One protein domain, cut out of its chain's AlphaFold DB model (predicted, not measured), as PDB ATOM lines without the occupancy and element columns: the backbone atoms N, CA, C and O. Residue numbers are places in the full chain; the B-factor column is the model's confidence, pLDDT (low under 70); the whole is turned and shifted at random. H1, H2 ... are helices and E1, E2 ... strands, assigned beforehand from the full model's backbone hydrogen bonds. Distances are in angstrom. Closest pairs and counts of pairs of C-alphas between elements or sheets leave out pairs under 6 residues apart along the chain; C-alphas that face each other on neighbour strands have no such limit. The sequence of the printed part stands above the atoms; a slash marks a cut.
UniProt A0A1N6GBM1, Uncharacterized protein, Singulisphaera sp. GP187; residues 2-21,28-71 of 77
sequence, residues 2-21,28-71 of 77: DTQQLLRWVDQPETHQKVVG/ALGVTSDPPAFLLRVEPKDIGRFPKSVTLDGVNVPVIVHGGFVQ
ATOM      1  N   ASP A   2      75.032  70.986  61.059       86.06
ATOM      2  CA  ASP A   2      73.711  70.392  61.271       86.06
ATOM      3  C   ASP A   2      73.485  69.185  60.346       86.06
ATOM      4  O   ASP A   2      73.798  69.225  59.157       86.06
ATOM      5  N   THR A   3      72.916  68.111  60.891       89.62
ATOM      6  CA  THR A   3      72.626  66.875  60.147       89.62
ATOM      7  C   THR A   3      71.557  67.110  59.075       89.62
ATOM      8  O   THR A   3      71.631  66.516  58.003       89.62
ATOM      9  N   GLN A   4      70.601  68.023  59.301       91.12
ATOM     10  CA  GLN A   4      69.588  68.365  58.289       91.12
ATOM     11  C   GLN A   4      70.202  69.025  57.048       91.12
ATOM     12  O   GLN A   4      69.760  68.776  55.928       91.12
ATOM     13  N   GLN A   5      71.243  69.839  57.229       92.06
ATOM     14  CA  GLN A   5      71.976  70.437  56.115       92.06
ATOM     15  C   GLN A   5      72.745  69.375  55.322       92.06
ATOM     16  O   GLN A   5      72.682  69.361  54.094       92.06
ATOM     17  N   LEU A   6      73.404  68.447  56.020       93.06
ATOM     18  CA  LEU A   6      74.106  67.327  55.392       93.06
ATOM     19  C   LEU A   6      73.160  66.444  54.568       93.06
ATOM     20  O   LEU A   6      73.528  66.044  53.470       93.06
ATOM     21  N   LEU A   7      71.941  66.185  55.056       94.56
ATOM     22  CA  LEU A   7      70.922  65.434  54.311       94.56
ATOM     23  C   LEU A   7      70.512  66.145  53.014       94.56
ATOM     24  O   LEU A   7      70.365  65.507  51.983       94.56
ATOM     25  N   ARG A   8      70.392  67.475  53.024       94.06
ATOM     26  CA  ARG A   8      70.090  68.222  51.792       94.06
ATOM     27  C   ARG A   8      71.229  68.163  50.783       94.06
ATOM     28  O   ARG A   8      70.973  68.077  49.589       94.06
ATOM     29  N   TRP A   9      72.472  68.240  51.251       95.38
ATOM     30  CA  TRP A   9      73.634  68.161  50.371       95.38
ATOM     31  C   TRP A   9      73.883  66.749  49.854       95.38
ATOM     32  O   TRP A   9      74.298  66.618  48.708       95.38
ATOM     33  N   VAL A  10      73.651  65.701  50.656       94.88
ATOM     34  CA  VAL A  10      73.918  64.321  50.222       94.88
ATOM     35  C   VAL A  10      73.051  63.930  49.031       94.88
ATOM     36  O   VAL A  10      73.539  63.242  48.154       94.88
ATOM     37  N   ASP A  11      71.831  64.459  48.927       94.00
ATOM     38  CA  ASP A  11      70.939  64.204  47.789       94.00
ATOM     39  C   ASP A  11      71.367  64.925  46.491       94.00
ATOM     40  O   ASP A  11      70.770  64.720  45.432       94.00
ATOM     41  N   GLN A  12      72.397  65.782  46.535       94.88
ATOM     42  CA  GLN A  12      72.878  66.518  45.366       94.88
ATOM     43  C   GLN A  12      73.933  65.712  44.585       94.88
ATOM     44  O   GLN A  12      74.952  65.312  45.158       94.88
ATOM     45  N   PRO A  13      73.784  65.556  43.252       93.25
ATOM     46  CA  PRO A  13      74.775  64.873  42.412       93.25
ATOM     47  C   PRO A  13      76.192  65.458  42.519       93.25
ATOM     48  O   PRO A  13      77.185  64.735  42.476       93.25
ATOM     49  N   GLU A  14      76.293  66.770  42.711       93.50
ATOM     50  CA  GLU A  14      77.562  67.489  42.859       93.50
ATOM     51  C   GLU A  14      78.321  67.067  44.127       93.50
ATOM     52  O   GLU A  14      79.549  66.953  44.118       93.50
ATOM     53  N   THR A  15      77.600  66.774  45.215       94.75
ATOM     54  CA  THR A  15      78.184  66.242  46.452       94.75
ATOM     55  C   THR A  15      78.750  64.851  46.221       94.75
ATOM     56  O   THR A  15      79.881  64.576  46.626       94.75
ATOM     57  N   HIS A  16      78.008  63.992  45.517       94.88
ATOM     58  CA  HIS A  16      78.488  62.662  45.149       94.88
ATOM     59  C   HIS A  16      79.783  62.753  44.339       94.88
ATOM     60  O   HIS A  16      80.760  62.092  44.684       94.88
ATOM     61  N   GLN A  17      79.836  63.628  43.332       94.00
ATOM     62  CA  GLN A  17      81.039  63.825  42.522       94.00
ATOM     63  C   GLN A  17      82.237  64.296  43.360       94.00
ATOM     64  O   GLN A  17      83.342  63.787  43.192       94.00
ATOM     65  N   LYS A  18      82.035  65.228  44.299       95.00
ATOM     66  CA  LYS A  18      83.108  65.726  45.178       95.00
ATOM     67  C   LYS A  18      83.613  64.682  46.176       95.00
ATOM     68  O   LYS A  18      84.799  64.680  46.494       95.00
ATOM     69  N   VAL A  19      82.727  63.838  46.704       95.44
ATOM     70  CA  VAL A  19      83.071  62.838  47.730       95.44
ATOM     71  C   VAL A  19      83.653  61.564  47.110       95.44
ATOM     72  O   VAL A  19      84.616  61.010  47.638       95.44
ATOM     73  N   VAL A  20      83.080  61.098  46.000       94.75
ATOM     74  CA  VAL A  20      83.449  59.834  45.340       94.75
ATOM     75  C   VAL A  20      84.578  60.033  44.327       94.75
ATOM     76  O   VAL A  20      85.418  59.147  44.162       94.75
ATOM     77  N   GLY A  21      84.636  61.201  43.682       92.31
ATOM     78  CA  GLY A  21      85.626  61.509  42.655       92.31
ATOM     79  C   GLY A  21      85.486  60.599  41.434       92.31
ATOM     80  O   GLY A  21      84.392  60.398  40.917       92.31
ATOM     81  N   ALA A  28      77.963  53.418  48.621       94.88
ATOM     82  CA  ALA A  28      76.829  54.053  49.274       94.88
ATOM     83  C   ALA A  28      77.318  55.320  49.976       94.88
ATOM     84  O   ALA A  28      78.323  55.284  50.688       94.88
ATOM     85  N   LEU A  29      76.607  56.427  49.779       95.69
ATOM     86  CA  LEU A  29      76.877  57.696  50.440       95.69
ATOM     87  C   LEU A  29      75.687  58.049  51.335       95.69
ATOM     88  O   LEU A  29      74.537  57.897  50.938       95.69
ATOM     89  N   GLY A  30      75.972  58.483  52.556       95.88
ATOM     90  CA  GLY A  30      74.960  58.890  53.521       95.88
ATOM     91  C   GLY A  30      75.511  59.899  54.519       95.88
ATOM     92  O   GLY A  30      76.570  60.491  54.312       95.88
ATOM     93  N   VAL A  31      74.794  60.068  55.625       96.56
ATOM     94  CA  VAL A  31      75.125  61.027  56.684       96.56
ATOM     95  C   VAL A  31      75.148  60.310  58.031       96.56
ATOM     96  O   VAL A  31      74.313  59.448  58.295       96.56
ATOM     97  N   THR A  32      76.097  60.674  58.889       95.00
ATOM     98  CA  THR A  32      76.102  60.322  60.317       95.00
ATOM     99  C   THR A  32      75.908  61.582  61.159       95.00
ATOM    100  O   THR A  32      76.248  62.673  60.705       95.00
ATOM    101  N   SER A  33      75.341  61.441  62.359       92.12
ATOM    102  CA  SER A  33      75.076  62.536  63.302       92.12
ATOM    103  C   SER A  33      76.090  62.628  64.448       92.12
ATOM    104  O   SER A  33      76.097  63.634  65.153       92.12
ATOM    105  N   ASP A  34      76.928  61.607  64.654       87.88
ATOM    106  CA  ASP A  34      77.918  61.572  65.738       87.88
ATOM    107  C   ASP A  34      79.244  60.917  65.281       87.88
ATOM    108  O   ASP A  34      79.332  59.688  65.205       87.88
ATOM    109  N   PRO A  35      80.263  61.719  64.904       89.88
ATOM    110  CA  PRO A  35      80.166  63.157  64.636       89.88
ATOM    111  C   PRO A  35      79.368  63.437  63.343       89.88
ATOM    112  O   PRO A  35      79.330  62.577  62.463       89.88
ATOM    113  N   PRO A  36      78.777  64.639  63.166       94.75
ATOM    114  CA  PRO A  36      78.130  65.031  61.914       94.75
ATOM    115  C   PRO A  36      79.092  65.001  60.715       94.75
ATOM    116  O   PRO A  36      80.023  65.808  60.654       94.75
ATOM    117  N   ALA A  37      78.877  64.088  59.764       96.75
ATOM    118  CA  ALA A  37      79.770  63.869  58.620       96.75
ATOM    119  C   ALA A  37      79.069  63.164  57.450       96.75
ATOM    120  O   ALA A  37      78.040  62.507  57.634       96.75
ATOM    121  N   PHE A  38      79.677  63.224  56.262       97.50
ATOM    122  CA  PHE A  38      79.352  62.274  55.200       97.50
ATOM    123  C   PHE A  38      79.941  60.904  55.526       97.50
ATOM    124  O   PHE A  38      81.095  60.799  55.940       97.50
ATOM    125  N   LEU A  39      79.159  59.852  55.308       97.00
ATOM    126  CA  LEU A  39      79.596  58.468  55.433       97.00
ATOM    127  C   LEU A  39      79.646  57.836  54.044       97.00
ATOM    128  O   LEU A  39      78.605  57.528  53.465       97.00
ATOM    129  N   LEU A  40      80.856  57.622  53.533       96.81
ATOM    130  CA  LEU A  40      81.106  56.946  52.267       96.81
ATOM    131  C   LEU A  40      81.470  55.478  52.528       96.81
ATOM    132  O   LEU A  40      82.408  55.177  53.262       96.81
ATOM    133  N   ARG A  41      80.745  54.546  51.912       96.31
ATOM    134  CA  ARG A  41      81.039  53.106  51.940       96.31
ATOM    135  C   ARG A  41      81.427  52.643  50.546       96.31
ATOM    136  O   ARG A  41      80.674  52.889  49.612       96.31
ATOM    137  N   VAL A  42      82.564  51.967  50.417       95.75
ATOM    138  CA  VAL A  42      83.136  51.533  49.129       95.75
ATOM    139  C   VAL A  42      83.626  50.092  49.201       95.75
ATOM    140  O   VAL A  42      83.981  49.602  50.274       95.75
ATOM    141  N   GLU A  43      83.633  49.389  48.070       94.38
ATOM    142  CA  GLU A  43      84.071  47.987  47.994       94.38
ATOM    143  C   GLU A  43      85.536  47.759  48.424       94.38
ATOM    144  O   GLU A  43      85.775  46.857  49.237       94.38
ATOM    145  N   PRO A  44      86.541  48.523  47.938       91.75
ATOM    146  CA  PRO A  44      87.933  48.281  48.299       91.75
ATOM    147  C   PRO A  44      88.176  48.517  49.790       91.75
ATOM    148  O   PRO A  44      87.617  49.425  50.401       91.75
ATOM    149  N   LYS A  45      89.060  47.705  50.378       90.25
ATOM    150  CA  LYS A  45      89.547  47.923  51.751       90.25
ATOM    151  C   LYS A  45      90.531  49.087  51.837       90.25
ATOM    152  O   LYS A  45      90.601  49.738  52.873       90.25
ATOM    153  N   ASP A  46      91.289  49.325  50.766       90.06
ATOM    154  CA  ASP A  46      92.159  50.490  50.674       90.06
ATOM    155  C   ASP A  46      91.327  51.733  50.347       90.06
ATOM    156  O   ASP A  46      90.783  51.883  49.249       90.06
ATOM    157  N   ILE A  47      91.219  52.605  51.344       93.12
ATOM    158  CA  ILE A  47      90.454  53.849  51.292       93.12
ATOM    159  C   ILE A  47      91.358  55.086  51.230       93.12
ATOM    160  O   ILE A  47      90.856  56.207  51.280       93.12
ATOM    161  N   GLY A  48      92.682  54.912  51.125       91.50
ATOM    162  CA  GLY A  48      93.648  56.011  51.229       91.50
ATOM    163  C   GLY A  48      93.503  57.084  50.146       91.50
ATOM    164  O   GLY A  48      93.919  58.220  50.352       91.50
ATOM    165  N   ARG A  49      92.876  56.735  49.016       92.19
ATOM    166  CA  ARG A  49      92.615  57.642  47.889       92.19
ATOM    167  C   ARG A  49      91.382  58.537  48.051       92.19
ATOM    168  O   ARG A  49      91.211  59.450  47.253       92.19
ATOM    169  N   PHE A  50      90.508  58.261  49.020       94.75
ATOM    170  CA  PHE A  50      89.279  59.035  49.204       94.75
ATOM    171  C   PHE A  50      89.529  60.277  50.069       94.75
ATOM    172  O   PHE A  50      90.366  60.245  50.979       94.75
ATOM    173  N   PRO A  51      88.806  61.381  49.817       95.44
ATOM    174  CA  PRO A  51      88.953  62.590  50.608       95.44
ATOM    175  C   PRO A  51      88.514  62.351  52.057       95.44
ATOM    176  O   PRO A  51      87.539  61.653  52.324       95.44
ATOM    177  N   LYS A  52      89.217  62.983  53.001       95.94
ATOM    178  CA  LYS A  52      88.825  63.021  54.424       95.94
ATOM    179  C   LYS A  52      87.853  64.160  54.733       95.94
ATOM    180  O   LYS A  52      87.234  64.180  55.796       95.94
ATOM    181  N   SER A  53      87.744  65.128  53.827       96.75
ATOM    182  CA  SER A  53      86.788  66.225  53.887       96.75
ATOM    183  C   SER A  53      86.568  66.823  52.496       96.75
ATOM    184  O   SER A  53      87.415  66.678  51.614       96.75
ATOM    185  N   VAL A  54      85.438  67.496  52.299       96.50
ATOM    186  CA  VAL A  54      85.088  68.199  51.058       96.50
ATOM    187  C   VAL A  54      84.558  69.592  51.373       96.50
ATOM    188  O   VAL A  54      83.918  69.797  52.401       96.50
ATOM    189  N   THR A  55      84.784  70.551  50.476       95.81
ATOM    190  CA  THR A  55      84.245  71.909  50.626       95.81
ATOM    191  C   THR A  55      82.926  72.055  49.866       95.81
ATOM    192  O   THR A  55      82.887  71.950  48.631       95.81
ATOM    193  N   LEU A  56      81.848  72.338  50.600       92.75
ATOM    194  CA  LEU A  56      80.506  72.626  50.082       92.75
ATOM    195  C   LEU A  56      80.069  74.005  50.574       92.75
ATOM    196  O   LEU A  56      80.127  74.264  51.770       92.75
ATOM    197  N   ASP A  57      79.691  74.902  49.662       90.50
ATOM    198  CA  ASP A  57      79.253  76.272  49.985       90.50
ATOM    199  C   ASP A  57      80.196  77.025  50.950       90.50
ATOM    200  O   ASP A  57      79.768  77.744  51.850       90.50
ATOM    201  N   GLY A  58      81.511  76.824  50.797       91.88
ATOM    202  CA  GLY A  58      82.538  77.425  51.661       91.88
ATOM    203  C   GLY A  58      82.713  76.755  53.032       91.88
ATOM    204  O   GLY A  58      83.574  77.171  53.805       91.88
ATOM    205  N   VAL A  59      81.955  75.699  53.331       92.69
ATOM    206  CA  VAL A  59      82.047  74.906  54.562       92.69
ATOM    207  C   VAL A  59      82.869  73.645  54.307       92.69
ATOM    208  O   VAL A  59      82.601  72.897  53.369       92.69
ATOM    209  N   ASN A  60      83.863  73.383  55.159       95.50
ATOM    210  CA  ASN A  60      84.614  72.128  55.128       95.50
ATOM    211  C   ASN A  60      83.834  71.031  55.868       95.50
ATOM    212  O   ASN A  60      83.634  71.113  57.082       95.50
ATOM    213  N   VAL A  61      83.405  70.009  55.133       96.19
ATOM    214  CA  VAL A  61      82.577  68.909  55.626       96.19
ATOM    215  C   VAL A  61      83.421  67.638  55.753       96.19
ATOM    216  O   VAL A  61      84.015  67.226  54.759       96.19
ATOM    217  N   PRO A  62      83.499  66.988  56.929       97.25
ATOM    218  CA  PRO A  62      84.252  65.756  57.096       97.25
ATOM    219  C   PRO A  62      83.584  64.598  56.352       97.25
ATOM    220  O   PRO A  62      82.357  64.501  56.265       97.25
ATOM    221  N   VAL A  63      84.423  63.697  55.850       97.50
ATOM    222  CA  VAL A  63      84.034  62.464  55.173       97.50
ATOM    223  C   VAL A  63      84.664  61.296  55.924       97.50
ATOM    224  O   VAL A  63      85.884  61.203  56.063       97.50
ATOM    225  N   ILE A  64      83.821  60.394  56.410       96.81
ATOM    226  CA  ILE A  64      84.217  59.128  57.019       96.81
ATOM    227  C   ILE A  64      84.076  58.055  55.948       96.81
ATOM    228  O   ILE A  64      82.994  57.870  55.392       96.81
ATOM    229  N   VAL A  65      85.165  57.347  55.656       96.75
ATOM    230  CA  VAL A  65      85.201  56.343  54.588       96.75
ATOM    231  C   VAL A  65      85.353  54.953  55.191       96.75
ATOM    232  O   VAL A  65      86.284  54.704  55.955       96.75
ATOM    233  N   HIS A  66      84.451  54.039  54.843       95.69
ATOM    234  CA  HIS A  66      84.509  52.628  55.222       95.69
ATOM    235  C   HIS A  66      84.723  51.759  53.981       95.69
ATOM    236  O   HIS A  66      83.912  51.766  53.054       95.69
ATOM    237  N   GLY A  67      85.805  50.984  53.990       94.69
ATOM    238  CA  GLY A  67      86.084  49.981  52.966       94.69
ATOM    239  C   GLY A  67      85.395  48.643  53.240       94.69
ATOM    240  O   GLY A  67      84.948  48.375  54.357       94.69
ATOM    241  N   GLY A  68      85.353  47.771  52.232       92.00
ATOM    242  CA  GLY A  68      84.744  46.441  52.344       92.00
ATOM    243  C   GLY A  68      83.219  46.439  52.242       92.00
ATOM    244  O   GLY A  68      82.575  45.513  52.734       92.00
ATOM    245  N   PHE A  69      82.631  47.467  51.628       92.50
ATOM    246  CA  PHE A  69      81.209  47.488  51.312       92.50
ATOM    247  C   PHE A  69      80.852  46.309  50.402       92.50
ATOM    248  O   PHE A  69      81.492  46.075  49.380       92.50
ATOM    249  N   VAL A  70      79.812  45.570  50.777       88.00
ATOM    250  CA  VAL A  70      79.251  44.497  49.959       88.00
ATOM    251  C   VAL A  70      77.881  44.959  49.506       88.00
ATOM    252  O   VAL A  70      76.998  45.183  50.337       88.00
ATOM    253  N   GLN A  71      77.706  45.105  48.193       82.00
ATOM    254  CA  GLN A  71      76.414  45.471  47.630       82.00
ATOM    255  C   GLN A  71      75.330  44.453  48.040       82.00
ATOM    256  O   GLN A  71      75.582  43.239  48.004       82.00
TER     257      GLN A  71
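This is residues 2 to 21 and 28 to 71 of the 77 residues of an uncharacterized protein of Singulisphaera sp. GP187 (UniProt A0A1N6GBM1). A strongly twisted sheet of four strands curls round the short helix H2, and the short helix H1 packs on the same face: two layers, helices on one face of a sheet. The 64 printed residues hold, in order, H1 H2 E1 E2 E3 E4; the class is mixed. The sheet, E1 E2 E4 E3, is mixed. The whole is compact, radius of gyration of the C-alphas 11.1 A, spanning 29 by 20 by 19 A.

E4, residues 59 to 67, measures 25.3 A, ending at C-alpha 67 (86.084, 49.981, 52.966). E2 is 36 to 42, 19.3 A; E1 28 to 33, 16.5 A; E3 53 to 56. H1, 3 to 10, begins at (72.626, 66.875, 60.147); H2 is 13 to 20.

E2 and E4 are parallel; N 40 and O 64, 2.8 A apart, are within hydrogen-bond range. Hairpins E1 and E2 (N 30 to O 39, 2.9 A) and E3 and E4 (N 54 to O 61, 2.9 A) are antiparallel. H1 is on the sheet, height 7.4 A; its closest C-alpha pair with E1 is Thr 3 and Ser 33, 5.9 A. H2 is on it too; with E3 the closest are Val 19 and Val 54, 6.6 A. H1 and H2 are about perpendicular, 85 degrees. In both, every O i to N i+4 pair is in range.

Residues 22 to 27 are cut out, C-alphas 21 and 28 lying 13.3 A apart. No printed residue is under 70 in pLDDT.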